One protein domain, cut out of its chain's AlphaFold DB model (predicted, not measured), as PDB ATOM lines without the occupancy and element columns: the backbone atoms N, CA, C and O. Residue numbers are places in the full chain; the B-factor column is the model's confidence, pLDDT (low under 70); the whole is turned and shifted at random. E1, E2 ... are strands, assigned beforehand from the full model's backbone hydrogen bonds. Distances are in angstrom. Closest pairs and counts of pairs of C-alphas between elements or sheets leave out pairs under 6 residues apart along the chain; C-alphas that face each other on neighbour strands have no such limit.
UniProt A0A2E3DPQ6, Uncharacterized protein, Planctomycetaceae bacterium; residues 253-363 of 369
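Overview. This is residues 253 to 363 of the 369 residues of an uncharacterized protein of Planctomycetaceae bacterium (UniProt A0A2E3DPQ6). With little regular structure, this is a loose, incomplete barrel: hairpin E1-E2 and sheet E3-E4-E5 stand round one middle, and unnamed residues 253 to 274 wind at one end. The 111 printed residues hold no named helix and strands E1 to E5 in order, both sheets antiparallel: all strand, but with 29 residues in named elements. It is compact, radius of gyration of the C-alphas 14.2 A, spanning 45 by 28 by 26 A.

Arrangement. Find E1, residues 288 to 294, and E2, residues 305 to 311: an antiparallel hairpin at 157 degrees, N 292 and O 307 2.9 A apart. E3, residues 322 to 325, E4, 335 to 341, and E5, 347 to 350, form a meander, each strand the antiparallel neighbour of the one before; look at N 323 and O 337, 2.9 A, and N 350 and O 338, 2.9 A. Residues 280 to 281 pair antiparallel with 347 to 348 of E5. The closest C-alphas of E2 and E3 are Ala 311 and Ile 323, 7.3 A.

Along the chain. From C-alpha 288 at (-26.235, 51.140, -49.273) E1 runs 16.2 A; E2 runs 17.3 A, E4 19.3 A. E5 ends at C-alpha 350, (-10.530, 44.685, -53.218).

Size, cuts and confidence. The printed part has no cut. The C-alphas of Gly 265 and Ser 316 are farthest apart, 45.3 A. No link is long. pLDDT is under 70 in 24 residues, among them 359 to 363.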
ATOM      1  N   VAL A 253      -1.742  37.431 -44.052       65.12
ATOM      2  CA  VAL A 253      -1.251  38.544 -44.863       65.12
ATOM      3  C   VAL A 253       0.193  38.256 -45.268       65.12
ATOM      4  O   VAL A 253       1.024  37.956 -44.396       65.12
ATOM      5  N   ASP A 254       0.489  38.358 -46.556       71.31
ATOM      6  CA  ASP A 254       1.841  38.238 -47.082       71.31
ATOM      7  C   ASP A 254       2.672  39.468 -46.716       71.31
ATOM      8  O   ASP A 254       3.823  39.308 -46.313       71.31
ATOM      9  N   ASP A 255       2.078  40.669 -46.694       69.31
ATOM     10  CA  ASP A 255       2.727  41.905 -46.223       69.31
ATOM     11  C   ASP A 255       2.953  41.916 -44.697       69.31
ATOM     12  O   ASP A 255       2.381  42.699 -43.934       69.31
ATOM     13  N   MET A 256       3.822  41.029 -44.218       67.25
ATOM     14  CA  MET A 256       4.152  40.885 -42.803       67.25
ATOM     15  C   MET A 256       4.801  42.124 -42.201       67.25
ATOM     16  O   MET A 256       4.899  42.229 -40.976       67.25
ATOM     17  N   ASN A 257       5.377  42.979 -43.043       69.44
ATOM     18  CA  ASN A 257       6.157  44.125 -42.611       69.44
ATOM     19  C   ASN A 257       5.521  45.476 -42.984       69.44
ATOM     20  O   ASN A 257       6.106  46.523 -42.689       69.44
ATOM     21  N   GLY A 258       4.309  45.445 -43.547       66.00
ATOM     22  CA  GLY A 258       3.469  46.606 -43.829       66.00
ATOM     23  C   GLY A 258       4.058  47.554 -44.873       66.00
ATOM     24  O   GLY A 258       3.828  48.767 -44.799       66.00
ATOM     25  N   ASN A 259       4.900  47.057 -45.785       70.62
ATOM     26  CA  ASN A 259       5.588  47.887 -46.775       70.62
ATOM     27  C   ASN A 259       4.873  47.952 -48.134       70.62
ATOM     28  O   ASN A 259       5.309  48.729 -48.994       70.62
ATOM     29  N   GLY A 260       3.786  47.198 -48.313       71.56
ATOM     30  CA  GLY A 260       3.018  47.119 -49.550       71.56
ATOM     31  C   GLY A 260       3.780  46.474 -50.710       71.56
ATOM     32  O   GLY A 260       3.541  46.830 -51.866       71.56
ATOM     33  N   VAL A 261       4.748  45.598 -50.427       78.31
ATOM     34  CA  VAL A 261       5.569  44.882 -51.409       78.31
ATOM     35  C   VAL A 261       5.720  43.425 -50.987       78.31
ATOM     36  O   VAL A 261       6.099  43.144 -49.861       78.31
ATOM     37  N   LEU A 262       5.535  42.504 -51.933       78.44
ATOM     38  CA  LEU A 262       5.819  41.086 -51.726       78.44
ATOM     39  C   LEU A 262       7.325  40.839 -51.562       78.44
ATOM     40  O   LEU A 262       8.073  40.825 -52.551       78.44
ATOM     41  N   ASP A 263       7.791  40.651 -50.324       80.19
ATOM     42  CA  ASP A 263       9.189  40.332 -50.054       80.19
ATOM     43  C   ASP A 263       9.503  38.834 -50.207       80.19
ATOM     44  O   ASP A 263       8.665  37.931 -50.211       80.19
ATOM     45  N   ALA A 264      10.795  38.534 -50.346       76.19
ATOM     46  CA  ALA A 264      11.255  37.160 -50.489       76.19
ATOM     47  C   ALA A 264      10.956  36.332 -49.222       76.19
ATOM     48  O   ALA A 264      11.636  36.474 -48.203       76.19
ATOM     49  N   GLY A 265      10.013  35.392 -49.337       70.69
ATOM     50  CA  GLY A 265       9.571  34.516 -48.247       70.69
ATOM     51  C   GLY A 265       8.289  34.971 -47.549       70.69
ATOM     52  O   GLY A 265       7.913  34.337 -46.560       70.69
ATOM     53  N   GLU A 266       7.669  36.040 -48.049       71.00
ATOM     54  CA  GLU A 266       6.320  36.467 -47.682       71.00
ATOM     55  C   GLU A 266       5.270  35.685 -48.468       71.00
ATOM     56  O   GLU A 266       4.475  35.037 -47.806       71.00
ATOM     57  N   ASP A 267       5.439  35.592 -49.797       68.94
ATOM     58  CA  ASP A 267       4.659  34.794 -50.766       68.94
ATOM     59  C   ASP A 267       4.359  33.367 -50.280       68.94
ATOM     60  O   ASP A 267       5.167  32.434 -50.452       68.94
ATOM     61  N   TRP A 268       3.245  33.213 -49.565       64.38
ATOM     62  CA  TRP A 268       2.911  31.963 -48.892       64.38
ATOM     63  C   TRP A 268       2.376  30.922 -49.873       64.38
ATOM     64  O   TRP A 268       2.699  29.732 -49.736       64.38
ATOM     65  N   ASP A 269       1.562  31.347 -50.833       63.31
ATOM     66  CA  ASP A 269       0.864  30.474 -51.770       63.31
ATOM     67  C   ASP A 269       1.585  30.341 -53.132       63.31
ATOM     68  O   ASP A 269       1.373  29.362 -53.863       63.31
ATOM     69  N   GLY A 270       2.569  31.205 -53.399       65.12
ATOM     70  CA  GLY A 270       3.463  31.139 -54.547       65.12
ATOM     71  C   GLY A 270       2.891  31.764 -55.816       65.12
ATOM     72  O   GLY A 270       3.356  31.399 -56.909       65.12
ATOM     73  N   ASP A 271       1.864  32.602 -55.711       66.81
ATOM     74  CA  ASP A 271       1.154  33.179 -56.849       66.81
ATOM     75  C   ASP A 271       1.821  34.468 -57.391       66.81
ATOM     76  O   ASP A 271       1.695  34.797 -58.580       66.81
ATOM     77  N   GLY A 272       2.669  35.100 -56.572       72.38
ATOM     78  CA  GLY A 272       3.407  36.316 -56.896       72.38
ATOM     79  C   GLY A 272       2.598  37.611 -56.755       72.38
ATOM     80  O   GLY A 272       3.042  38.639 -57.288       72.38
ATOM     81  N   VAL A 273       1.454  37.558 -56.080       73.56
ATOM     82  CA  VAL A 273       0.591  38.669 -55.668       73.56
ATOM     83  C   VAL A 273       0.806  38.925 -54.168       73.56
ATOM     84  O   VAL A 273       1.454  38.142 -53.484       73.56
ATOM     85  N   LEU A 274       0.453  40.118 -53.686       76.62
ATOM     86  CA  LEU A 274       0.653  40.486 -52.286       76.62
ATOM     87  C   LEU A 274      -0.664  40.359 -51.536       76.62
ATOM     88  O   LEU A 274      -1.413  41.329 -51.505       76.62
ATOM     89  N   ASP A 275      -0.846  39.243 -50.840       74.62
ATOM     90  CA  ASP A 275      -2.019  39.039 -49.996       74.62
ATOM     91  C   ASP A 275      -2.067  40.068 -48.845       74.62
ATOM     92  O   ASP A 275      -1.237  40.055 -47.924       74.62
ATOM     93  N   VAL A 276      -3.049  40.967 -48.866       75.88
ATOM     94  CA  VAL A 276      -3.363  41.945 -47.818       75.88
ATOM     95  C   VAL A 276      -4.600  41.530 -47.011       75.88
ATOM     96  O   VAL A 276      -5.070  40.409 -47.103       75.88
ATOM     97  N   VAL A 277      -5.069  42.364 -46.074       78.12
ATOM     98  CA  VAL A 277      -6.327  42.104 -45.351       78.12
ATOM     99  C   VAL A 277      -7.464  42.831 -46.043       78.12
ATOM    100  O   VAL A 277      -7.445  44.065 -46.117       78.12
ATOM    101  N   GLU A 278      -8.519  42.098 -46.394       81.62
ATOM    102  CA  GLU A 278      -9.654  42.694 -47.091       81.62
ATOM    103  C   GLU A 278     -10.975  42.759 -46.302       81.62
ATOM    104  O   GLU A 278     -11.557  41.732 -45.892       81.62
ATOM    105  N   PRO A 279     -11.522  43.984 -46.115       84.50
ATOM    106  CA  PRO A 279     -12.789  44.210 -45.434       84.50
ATOM    107  C   PRO A 279     -13.966  43.548 -46.150       84.50
ATOM    108  O   PRO A 279     -14.305  43.890 -47.285       84.50
ATOM    109  N   LYS A 280     -14.669  42.661 -45.441       85.12
ATOM    110  CA  LYS A 280     -15.915  42.052 -45.917       85.12
ATOM    111  C   LYS A 280     -17.124  42.918 -45.572       85.12
ATOM    112  O   LYS A 280     -17.198  43.529 -44.505       85.12
ATOM    113  N   PHE A 281     -18.134  42.888 -46.432       82.88
ATOM    114  CA  PHE A 281     -19.439  43.466 -46.159       82.88
ATOM    115  C   PHE A 281     -20.586  42.582 -46.645       82.88
ATOM    116  O   PHE A 281     -20.466  41.805 -47.587       82.88
ATOM    117  N   VAL A 282     -21.729  42.723 -45.981       79.62
ATOM    118  CA  VAL A 282     -22.987  42.062 -46.338       79.62
ATOM    119  C   VAL A 282     -23.909  43.129 -46.902       79.62
ATOM    120  O   VAL A 282     -24.167  44.141 -46.244       79.62
ATOM    121  N   VAL A 283     -24.396  42.918 -48.120       72.81
ATOM    122  CA  VAL A 283     -25.352  43.836 -48.743       72.81
ATOM    123  C   VAL A 283     -26.746  43.336 -48.392       72.81
ATOM    124  O   VAL A 283     -27.130  42.228 -48.748       72.81
ATOM    125  N   GLY A 284     -27.503  44.131 -47.633       66.88
ATOM    126  CA  GLY A 284     -28.934  43.871 -47.440       66.88
ATOM    127  C   GLY A 284     -29.732  44.164 -48.718       66.88
ATOM    128  O   GLY A 284     -29.169  44.517 -49.746       66.88
ATOM    129  N   ASP A 285     -31.064  44.154 -48.649       64.38
ATOM    130  CA  ASP A 285     -31.943  44.482 -49.795       64.38
ATOM    131  C   ASP A 285     -31.833  45.950 -50.301       64.38
ATOM    132  O   ASP A 285     -32.645  46.410 -51.107       64.38
ATOM    133  N   GLY A 286     -30.869  46.730 -49.801       69.25
ATOM    134  CA  GLY A 286     -30.684  48.153 -50.080       69.25
ATOM    135  C   GLY A 286     -29.488  48.465 -50.987       69.25
ATOM    136  O   GLY A 286     -28.577  47.667 -51.166       69.25
ATOM    137  N   ALA A 287     -29.464  49.685 -51.532       77.12
ATOM    138  CA  ALA A 287     -28.356  50.205 -52.350       77.12
ATOM    139  C   ALA A 287     -27.120  50.643 -51.537       77.12
ATOM    140  O   ALA A 287     -26.104  51.050 -52.103       77.12
ATOM    141  N   VAL A 288     -27.223  50.605 -50.208       83.00
ATOM    142  CA  VAL A 288     -26.235  51.140 -49.273       83.00
ATOM    143  C   VAL A 288     -25.958  50.102 -48.199       83.00
ATOM    144  O   VAL A 288     -26.889  49.561 -47.602       83.00
ATOM    145  N   VAL A 289     -24.680  49.872 -47.927       82.62
ATOM    146  CA  VAL A 289     -24.224  49.128 -46.755       82.62
ATOM    147  C   VAL A 289     -24.126  50.101 -45.583       82.62
ATOM    148  O   VAL A 289     -23.431  51.116 -45.666       82.62
ATOM    149  N   GLU A 290     -24.839  49.811 -44.491       83.69
ATOM    150  CA  GLU A 290     -24.895  50.697 -43.318       83.69
ATOM    151  C   GLU A 290     -23.512  50.911 -42.698       83.69
ATOM    152  O   GLU A 290     -23.132  52.048 -42.409       83.69
ATOM    153  N   SER A 291     -22.746  49.830 -42.534       84.81
ATOM    154  CA  SER A 291     -21.371  49.898 -42.056       84.81
ATOM    155  C   SER A 291     -20.521  48.746 -42.578       84.81
ATOM    156  O   SER A 291     -20.950  47.596 -42.498       84.81
ATOM    157  N   ILE A 292     -19.303  49.054 -43.014       84.94
ATOM    158  CA  ILE A 292     -18.237  48.084 -43.284       84.94
ATOM    159  C   ILE A 292     -17.216  48.208 -42.158       84.94
ATOM    160  O   ILE A 292     -16.734  49.311 -41.886       84.94
ATOM    161  N   GLU A 293     -16.924  47.103 -41.480       85.06
ATOM    162  CA  GLU A 293     -15.837  47.040 -40.505       85.06
ATOM    163  C   GLU A 293     -14.517  46.920 -41.257       85.06
ATOM    164  O   GLU A 293     -14.369  46.057 -42.118       85.06
ATOM    165  N   VAL A 294     -13.597  47.839 -40.983       83.81
ATOM    166  CA  VAL A 294     -12.311  47.931 -41.667       83.81
ATOM    167  C   VAL A 294     -11.227  47.773 -40.624       83.81
ATOM    168  O   VAL A 294     -11.116  48.594 -39.711       83.81
ATOM    169  N   ASP A 295     -10.442  46.724 -40.784       79.88
ATOM    170  CA  ASP A 295      -9.254  46.450 -39.993       79.88
ATOM    171  C   ASP A 295      -8.233  45.797 -40.916       79.88
ATOM    172  O   ASP A 295      -8.158  44.579 -41.008       79.88
ATOM    173  N   VAL A 296      -7.540  46.625 -41.700       76.06
ATOM    174  CA  VAL A 296      -6.573  46.150 -42.700       76.06
ATOM    175  C   VAL A 296      -5.141  46.162 -42.177       76.06
ATOM    176  O   VAL A 296      -4.184  46.119 -42.945       76.06
ATOM    177  N   ASN A 297      -4.987  46.313 -40.863       74.25
ATOM    178  CA  ASN A 297      -3.705  46.528 -40.229       74.25
ATOM    179  C   ASN A 297      -3.234  45.252 -39.511       74.25
ATOM    180  O   ASN A 297      -3.639  45.024 -38.370       74.25
ATOM    181  N   PRO A 298      -2.352  44.446 -40.126       64.19
ATOM    182  CA  PRO A 298      -1.954  43.143 -39.586       64.19
ATOM    183  C   PRO A 298      -1.258  43.212 -38.217       64.19
ATOM    184  O   PRO A 298      -1.257  42.228 -37.479       64.19
ATOM    185  N   ASP A 299      -0.674  44.361 -37.867       66.75
ATOM    186  CA  ASP A 299       0.061  44.568 -36.616       66.75
ATOM    187  C   ASP A 299      -0.835  44.883 -35.399       66.75
ATOM    188  O   ASP A 299      -0.318  45.037 -34.286       66.75
ATOM    189  N   ASP A 300      -2.162  45.001 -35.576       66.88
ATOM    190  CA  ASP A 300      -3.139  45.381 -34.531       66.88
ATOM    191  C   ASP A 300      -2.797  46.703 -33.785       66.88
ATOM    192  O   ASP A 300      -3.325  47.002 -32.706       66.88
ATOM    193  N   ASP A 301      -1.891  47.531 -34.322       72.56
ATOM    194  CA  ASP A 301      -1.437  48.788 -33.712       72.56
ATOM    195  C   ASP A 301      -2.278  50.017 -34.120       72.56
ATOM    196  O   ASP A 301      -2.280  51.042 -33.424       72.56
ATOM    197  N   ILE A 302      -3.067  49.897 -35.188       76.69
ATOM    198  CA  ILE A 302      -4.123  50.826 -35.593       76.69
ATOM    199  C   ILE A 302      -5.469  50.273 -35.116       76.69
ATOM    200  O   ILE A 302      -5.774  49.103 -35.301       76.69
ATOM    201  N   GLN A 303      -6.305  51.118 -34.503       79.62
ATOM    202  CA  GLN A 303      -7.638  50.671 -34.090       79.62
ATOM    203  C   GLN A 303      -8.542  50.402 -35.305       79.62
ATOM    204  O   GLN A 303      -8.584  51.257 -36.202       79.62
ATOM    205  N   PRO A 304      -9.342  49.318 -35.272       83.00
ATOM    206  CA  PRO A 304     -10.370  49.052 -36.268       83.00
ATOM    207  C   PRO A 304     -11.300  50.249 -36.446       83.00
ATOM    208  O   PRO A 304     -11.663  50.949 -35.490       83.00
ATOM    209  N   GLY A 305     -11.698  50.490 -37.686       85.62
ATOM    210  CA  GLY A 305     -12.571  51.586 -38.067       85.62
ATOM    211  C   GLY A 305     -13.836  51.103 -38.766       85.62
ATOM    212  O   GLY A 305     -14.024  49.920 -39.032       85.62
ATOM    213  N   ARG A 306     -14.742  52.041 -39.059       89.25
ATOM    214  CA  ARG A 306     -15.967  51.755 -39.809       89.25
ATOM    215  C   ARG A 306     -16.168  52.747 -40.939       89.25
ATOM    216  O   ARG A 306     -16.104  53.957 -40.718       89.25
ATOM    217  N   LEU A 307     -16.445  52.227 -42.129       89.06
ATOM    218  CA  LEU A 307     -16.981  53.013 -43.235       89.06
ATOM    219  C   LEU A 307     -18.500  52.986 -43.126       89.06
ATOM    220  O   LEU A 307     -19.099  51.918 -43.178       89.06
ATOM    221  N   GLU A 308     -19.120  54.148 -42.946       89.19
ATOM    222  CA  GLU A 308     -20.571  54.260 -42.803       89.19
ATOM    223  C   GLU A 308     -21.228  54.672 -44.121       89.19
ATOM    224  O   GLU A 308     -20.712  55.532 -44.836       89.19
ATOM    225  N   ASN A 309     -22.422  54.133 -44.380       85.06
ATOM    226  CA  ASN A 309     -23.274  54.491 -45.516       85.06
ATOM    227  C   ASN A 309     -22.564  54.365 -46.877       85.06
ATOM    228  O   ASN A 309     -22.590  55.287 -47.697       85.06
ATOM    229  N   VAL A 310     -21.930  53.219 -47.118       86.81
ATOM    230  CA  VAL A 310     -21.204  52.951 -48.364       86.81
ATOM    231  C   VAL A 310     -22.203  52.582 -49.457       86.81
ATOM    232  O   VAL A 310     -22.900  51.573 -49.359       86.81
ATOM    233  N   ALA A 311     -22.298  53.412 -50.497       86.31
ATOM    234  CA  ALA A 311     -23.119  53.113 -51.663       86.31
ATOM    235  C   ALA A 311     -22.451  52.008 -52.488       86.31
ATOM    236  O   ALA A 311     -21.341  52.190 -52.981       86.31
ATOM    237  N   VAL A 312     -23.138  50.876 -52.622       85.44
ATOM    238  CA  VAL A 312     -22.658  49.698 -53.366       85.44
ATOM    239  C   VAL A 312     -23.449  49.456 -54.648       85.44
ATOM    240  O   VAL A 312     -23.078  48.609 -55.457       85.44
ATOM    241  N   ARG A 313     -24.535  50.210 -54.851       85.81
ATOM    242  CA  ARG A 313     -25.297  50.245 -56.098       85.81
ATOM    243  C   ARG A 313     -25.417  51.668 -56.622       85.81
ATOM    244  O   ARG A 313     -25.515  52.615 -55.840       85.81
ATOM    245  N   ASP A 314     -25.416  51.802 -57.939       85.31
ATOM    246  CA  ASP A 314     -25.585  53.072 -58.634       85.31
ATOM    247  C   ASP A 314     -27.064  53.521 -58.685       85.31
ATOM    248  O   ASP A 314     -27.970  52.859 -58.170       85.31
ATOM    249  N   GLU A 315     -27.330  54.666 -59.325       82.56
ATOM    250  CA  GLU A 315     -28.694  55.194 -59.500       82.56
ATOM    251  C   GLU A 315     -29.602  54.280 -60.352       82.56
ATOM    252  O   GLU A 315     -30.828  54.397 -60.286       82.56
ATOM    253  N   SER A 316     -29.014  53.367 -61.131       81.12
ATOM    254  CA  SER A 316     -29.705  52.370 -61.959       81.12
ATOM    255  C   SER A 316     -29.995  51.069 -61.197       81.12
ATOM    256  O   SER A 316     -30.742  50.225 -61.694       81.12
ATOM    257  N   GLY A 317     -29.451  50.918 -59.983       78.12
ATOM    258  CA  GLY A 317     -29.561  49.721 -59.150       78.12
ATOM    259  C   GLY A 317     -28.528  48.632 -59.464       78.12
ATOM    260  O   GLY A 317     -28.646  47.529 -58.915       78.12
ATOM    261  N   GLU A 318     -27.545  48.927 -60.317       82.75
ATOM    262  CA  GLU A 318     -26.438  48.045 -60.694       82.75
ATOM    263  C   GLU A 318     -25.290  48.169 -59.683       82.75
ATOM    264  O   GLU A 318     -25.120  49.215 -59.057       82.75
ATOM    265  N   TYR A 319     -24.523  47.098 -59.477       84.88
ATOM    266  CA  TYR A 319     -23.397  47.115 -58.544       84.88
ATOM    267  C   TYR A 319     -22.296  48.066 -59.021       84.88
ATOM    268  O   TYR A 319     -21.933  48.076 -60.198       84.88
ATOM    269  N   VAL A 320     -21.764  48.873 -58.103       88.12
ATOM    270  CA  VAL A 320     -20.651  49.781 -58.409       88.12
ATOM    271  C   VAL A 320     -19.349  48.997 -58.514       88.12
ATOM    272  O   VAL A 320     -19.110  48.085 -57.739       88.12
ATOM    273  N   GLU A 321     -18.471  49.381 -59.434       88.31
ATOM    274  CA  GLU A 321     -17.147  48.754 -59.573       88.31
ATOM    275  C   GLU A 321     -16.167  49.220 -58.482       88.31
ATOM    276  O   GLU A 321     -15.224  48.509 -58.136       88.31
ATOM    277  N   LYS A 322     -16.384  50.432 -57.947       90.44
ATOM    278  CA  LYS A 322     -15.512  51.075 -56.963       90.44
ATOM    279  C   LYS A 322     -16.281  51.803 -55.874       90.44
ATOM    280  O   LYS A 322     -17.318  52.410 -56.142       90.44
ATOM    281  N   ILE A 323     -15.699  51.831 -54.679       90.38
ATOM    282  CA  ILE A 323     -16.126  52.683 -53.568       90.38
ATOM    283  C   ILE A 323     -15.062  53.739 -53.261       90.38
ATOM    284  O   ILE A 323     -13.865  53.492 -53.399       90.38
ATOM    285  N   THR A 324     -15.493  54.913 -52.804       90.62
ATOM    286  CA  THR A 324     -14.585  55.991 -52.396       90.62
ATOM    287  C   THR A 324     -14.462  56.042 -50.877       90.62
ATOM    288  O   THR A 324     -15.420  56.339 -50.159       90.62
ATOM    289  N   VAL A 325     -13.247  55.844 -50.382       90.44
ATOM    290  CA  VAL A 325     -12.868  56.007 -48.980       90.44
ATOM    291  C   VAL A 325     -12.378  57.438 -48.773       90.44
ATOM    292  O   VAL A 325     -11.255  57.805 -49.110       90.44
ATOM    293  N   ALA A 326     -13.243  58.293 -48.223       86.38
ATOM    294  CA  ALA A 326     -12.971  59.729 -48.115       86.38
ATOM    295  C   ALA A 326     -11.847  60.090 -47.122       86.38
ATOM    296  O   ALA A 326     -11.238  61.158 -47.224       86.38
ATOM    297  N   LYS A 327     -11.615  59.244 -46.116       87.88
ATOM    298  CA  LYS A 327     -10.588  59.410 -45.079       87.88
ATOM    299  C   LYS A 327     -10.049  58.041 -44.712       87.88
ATOM    300  O   LYS A 327     -10.794  57.075 -44.787       87.88
ATOM    301  N   SER A 328      -8.801  57.995 -44.261       86.44
ATOM    302  CA  SER A 328      -8.228  56.749 -43.767       86.44
ATOM    303  C   SER A 328      -8.993  56.235 -42.542       86.44
ATOM    304  O   SER A 328      -9.338  57.022 -41.653       86.44
ATOM    305  N   VAL A 329      -9.288  54.936 -42.533       87.81
ATOM    306  CA  VAL A 329     -10.111  54.240 -41.535       87.81
ATOM    307  C   VAL A 329      -9.529  52.841 -41.344       87.81
ATOM    308  O   VAL A 329      -9.343  52.143 -42.330       87.81
ATOM    309  N   GLY A 330      -9.247  52.431 -40.102       80.69
ATOM    310  CA  GLY A 330      -8.850  51.047 -39.798       80.69
ATOM    311  C   GLY A 330      -7.619  50.541 -40.555       80.69
ATOM    312  O   GLY A 330      -7.601  49.393 -40.967       80.69
ATOM    313  N   GLY A 331      -6.646  51.416 -40.828       80.69
ATOM    314  CA  GLY A 331      -5.461  51.109 -41.645       80.69
ATOM    315  C   GLY A 331      -5.634  51.382 -43.145       80.69
ATOM    316  O   GLY A 331      -4.655  51.679 -43.823       80.69
ATOM    317  N   LEU A 332      -6.868  51.410 -43.660       86.88
ATOM    318  CA  LEU A 332      -7.140  51.639 -45.078       86.88
ATOM    319  C   LEU A 332      -6.898  53.111 -45.416       86.88
ATOM    320  O   LEU A 332      -7.343  54.000 -44.681       86.88
ATOM    321  N   ALA A 333      -6.178  53.398 -46.500       87.06
ATOM    322  CA  ALA A 333      -5.888  54.768 -46.919       87.06
ATOM    323  C   ALA A 333      -7.121  55.448 -47.549       87.06
ATOM    324  O   ALA A 333      -8.117  54.817 -47.881       87.06
ATOM    325  N   ALA A 334      -7.079  56.776 -47.693       89.06
ATOM    326  CA  ALA A 334      -8.113  57.480 -48.450       89.06
ATOM    327  C   ALA A 334      -7.873  57.286 -49.955       89.06
ATOM    328  O   ALA A 334      -6.775  57.578 -50.434       89.06
ATOM    329  N   GLY A 335      -8.886  56.846 -50.698       90.94
ATOM    330  CA  GLY A 335      -8.752  56.504 -52.112       90.94
ATOM    331  C   GLY A 335     -10.002  55.850 -52.693       90.94
ATOM    332  O   GLY A 335     -11.007  55.702 -52.000       90.94
ATOM    333  N   ASP A 336      -9.924  55.479 -53.968       91.06
ATOM    334  CA  ASP A 336     -10.948  54.678 -54.637       91.06
ATOM    335  C   ASP A 336     -10.476  53.226 -54.695       91.06
ATOM    336  O   ASP A 336      -9.409  52.955 -55.246       91.06
ATOM    337  N   TYR A 337     -11.286  52.323 -54.158       90.31
ATOM    338  CA  TYR A 337     -10.996  50.893 -54.079       90.31
ATOM    339  C   TYR A 337     -11.988  50.117 -54.919       90.31
ATOM    340  O   TYR A 337     -13.145  50.532 -55.042       90.31
ATOM    341  N   PHE A 338     -11.535  49.015 -55.502       91.31
ATOM    342  CA  PHE A 338     -12.431  48.102 -56.184       91.31
ATOM    343  C   PHE A 338     -13.315  47.381 -55.164       91.31
ATOM    344  O   PHE A 338     -13.010  47.296 -53.976       91.31
ATOM    345  N   VAL A 339     -14.473  46.922 -55.620       89.56
ATOM    346  CA  VAL A 339     -15.354  46.065 -54.829       89.56
ATOM    347  C   VAL A 339     -15.776  44.880 -55.672       89.56
ATOM    348  O   VAL A 339     -16.067  45.010 -56.868       89.56
ATOM    349  N   ARG A 340     -15.794  43.712 -55.041       88.81
ATOM    350  CA  ARG A 340     -16.204  42.452 -55.655       88.81
ATOM    351  C   ARG A 340     -17.417  41.920 -54.923       88.81
ATOM    352  O   ARG A 340     -17.501  42.020 -53.701       88.81
ATOM    353  N   PHE A 341     -18.364  41.392 -55.690       83.12
ATOM    354  CA  PHE A 341     -19.638  40.905 -55.178       83.12
ATOM    355  C   PHE A 341     -19.769  39.408 -55.433       83.12
ATOM    356  O   PHE A 341     -19.457  38.929 -56.524       83.12
ATOM    357  N   ASP A 342     -20.255  38.681 -54.433       76.81
ATOM    358  CA  ASP A 342     -20.684  37.300 -54.573       76.81
ATOM    359  C   ASP A 342     -22.105  37.214 -55.156       76.81
ATOM    360  O   ASP A 342     -22.805  38.211 -55.361       76.81
ATOM    361  N   ASN A 343     -22.547  35.989 -55.442       67.62
ATOM    362  CA  ASN A 343     -23.869  35.741 -56.024       67.62
ATOM    363  C   ASN A 343     -25.031  36.094 -55.079       67.62
ATOM    364  O   ASN A 343     -26.154  36.272 -55.551       67.62
ATOM    365  N   ASP A 344     -24.770  36.209 -53.776       63.03
ATOM    366  CA  ASP A 344     -25.751  36.605 -52.762       63.03
ATOM    367  C   ASP A 344     -25.787  38.136 -52.578       63.03
ATOM    368  O   ASP A 344     -26.584  38.658 -51.798       63.03
ATOM    369  N   GLY A 345     -24.954  38.867 -53.328       65.81
ATOM    370  CA  GLY A 345     -24.827  40.316 -53.290       65.81
ATOM    371  C   GLY A 345     -23.908  40.835 -52.194       65.81
ATOM    372  O   GLY A 345     -23.673  42.038 -52.157       65.81
ATOM    373  N   ASN A 346     -23.361  39.976 -51.333       80.94
ATOM    374  CA  ASN A 346     -22.322  40.375 -50.386       80.94
ATOM    375  C   ASN A 346     -21.025  40.644 -51.135       80.94
ATOM    376  O   ASN A 346     -20.908  40.337 -52.315       80.94
ATOM    377  N   GLY A 347     -20.035  41.202 -50.458       86.25
ATOM    378  CA  GLY A 347     -18.788  41.502 -51.128       86.25
ATOM    379  C   GLY A 347     -17.645  41.792 -50.189       86.25
ATOM    380  O   GLY A 347     -17.747  41.658 -48.966       86.25
ATOM    381  N   PHE A 348     -16.547  42.196 -50.794       87.25
ATOM    382  CA  PHE A 348     -15.367  42.676 -50.106       87.25
ATOM    383  C   PHE A 348     -14.769  43.851 -50.874       87.25
ATOM    384  O   PHE A 348     -15.089  44.083 -52.046       87.25
ATOM    385  N   VAL A 349     -14.001  44.659 -50.152       88.06
ATOM    386  CA  VAL A 349     -13.223  45.751 -50.731       88.06
ATOM    387  C   VAL A 349     -11.912  45.152 -51.200       88.06
ATOM    388  O   VAL A 349     -11.166  44.676 -50.359       88.06
ATOM    389  N   ASP A 350     -11.699  45.201 -52.509       86.62
ATOM    390  CA  ASP A 350     -10.530  44.685 -53.218       86.62
ATOM    391  C   ASP A 350      -9.415  45.746 -53.127       86.62
ATOM    392  O   ASP A 350      -9.520  46.845 -53.709       86.62
ATOM    393  N   VAL A 351      -8.449  45.496 -52.240       85.44
ATOM    394  CA  VAL A 351      -7.454  46.476 -51.779       85.44
ATOM    395  C   VAL A 351      -6.228  46.486 -52.682       85.44
ATOM    396  O   VAL A 351      -5.693  47.573 -52.947       85.44
ATOM    397  N   ASP A 352      -5.792  45.326 -53.150       79.81
ATOM    398  CA  ASP A 352      -4.585  45.153 -53.951       79.81
ATOM    399  C   ASP A 352      -4.877  45.010 -55.464       79.81
ATOM    400  O   ASP A 352      -4.011  45.318 -56.293       79.81
ATOM    401  N   GLY A 353      -6.131  44.738 -55.839       81.62
ATOM    402  CA  GLY A 353      -6.631  44.761 -57.210       81.62
ATOM    403  C   GLY A 353      -6.545  43.425 -57.941       81.62
ATOM    404  O   GLY A 353      -6.497  43.449 -59.179       81.62
ATOM    405  N   ASP A 354      -6.463  42.303 -57.230       76.62
ATOM    406  CA  ASP A 354      -6.246  40.972 -57.803       76.62
ATOM    407  C   ASP A 354      -7.540  40.179 -58.103       76.62
ATOM    408  O   ASP A 354      -7.497  39.154 -58.785       76.62
ATOM    409  N   ASP A 355      -8.698  40.727 -57.713       79.06
ATOM    410  CA  ASP A 355     -10.038  40.127 -57.802       79.06
ATOM    411  C   ASP A 355     -10.303  38.941 -56.846       79.06
ATOM    412  O   ASP A 355     -11.401  38.363 -56.896       79.06
ATOM    413  N   GLU A 356      -9.362  38.588 -55.974       72.06
ATOM    414  CA  GLU A 356      -9.493  37.560 -54.942       72.06
ATOM    415  C   GLU A 356      -9.623  38.202 -53.559       72.06
ATOM    416  O   GLU A 356      -9.542  39.410 -53.424       72.06
ATOM    417  N   ARG A 357     -10.008  37.409 -52.548       72.88
ATOM    418  CA  ARG A 357     -10.150  37.919 -51.180       72.88
ATOM    419  C   ARG A 357      -9.131  37.292 -50.262       72.88
ATOM    420  O   ARG A 357      -9.191  36.079 -50.047       72.88
ATOM    421  N   ASP A 358      -8.359  38.132 -49.594       71.50
ATOM    422  CA  ASP A 358      -7.201  37.752 -48.798       71.50
ATOM    423  C   ASP A 358      -7.245  38.240 -47.322       71.50
ATOM    424  O   ASP A 358      -8.108  39.004 -46.858       71.50
ATOM    425  N   GLY A 359      -6.350  37.645 -46.520       63.66
ATOM    426  CA  GLY A 359      -5.946  38.098 -45.182       63.66
ATOM    427  C   GLY A 359      -6.987  38.225 -44.060       63.66
ATOM    428  O   GLY A 359      -6.911  39.171 -43.277       63.66
ATOM    429  N   ALA A 360      -7.920  37.290 -43.842       56.84
ATOM    430  CA  ALA A 360      -8.701  37.331 -42.598       56.84
ATOM    431  C   ALA A 360      -7.862  37.014 -41.337       56.84
ATOM    432  O   ALA A 360      -7.372  35.898 -41.141       56.84
ATOM    433  N   SER A 361      -7.829  37.957 -40.385       43.28
ATOM    434  CA  SER A 361      -7.393  37.698 -39.004       43.28
ATOM    435  C   SER A 361      -8.278  36.618 -38.366       43.28
ATOM    436  O   SER A 361      -9.390  36.865 -37.893       43.28
ATOM    437  N   VAL A 362      -7.802  35.370 -38.351       46.09
ATOM    438  CA  VAL A 362      -8.464  34.239 -37.680       46.09
ATOM    439  C   VAL A 362      -8.270  34.327 -36.169       46.09
ATOM    440  O   VAL A 362      -7.628  33.489 -35.534       46.09
ATOM    441  N   ALA A 363      -8.902  35.322 -35.553       37.66
ATOM    442  CA  ALA A 363      -9.127  35.283 -34.120       37.66
ATOM    443  C   ALA A 363     -10.084  34.135 -33.749       37.66
ATOM    444  O   ALA A 363      -9.940  33.571 -32.668       37.66
TER     445      ALA A 363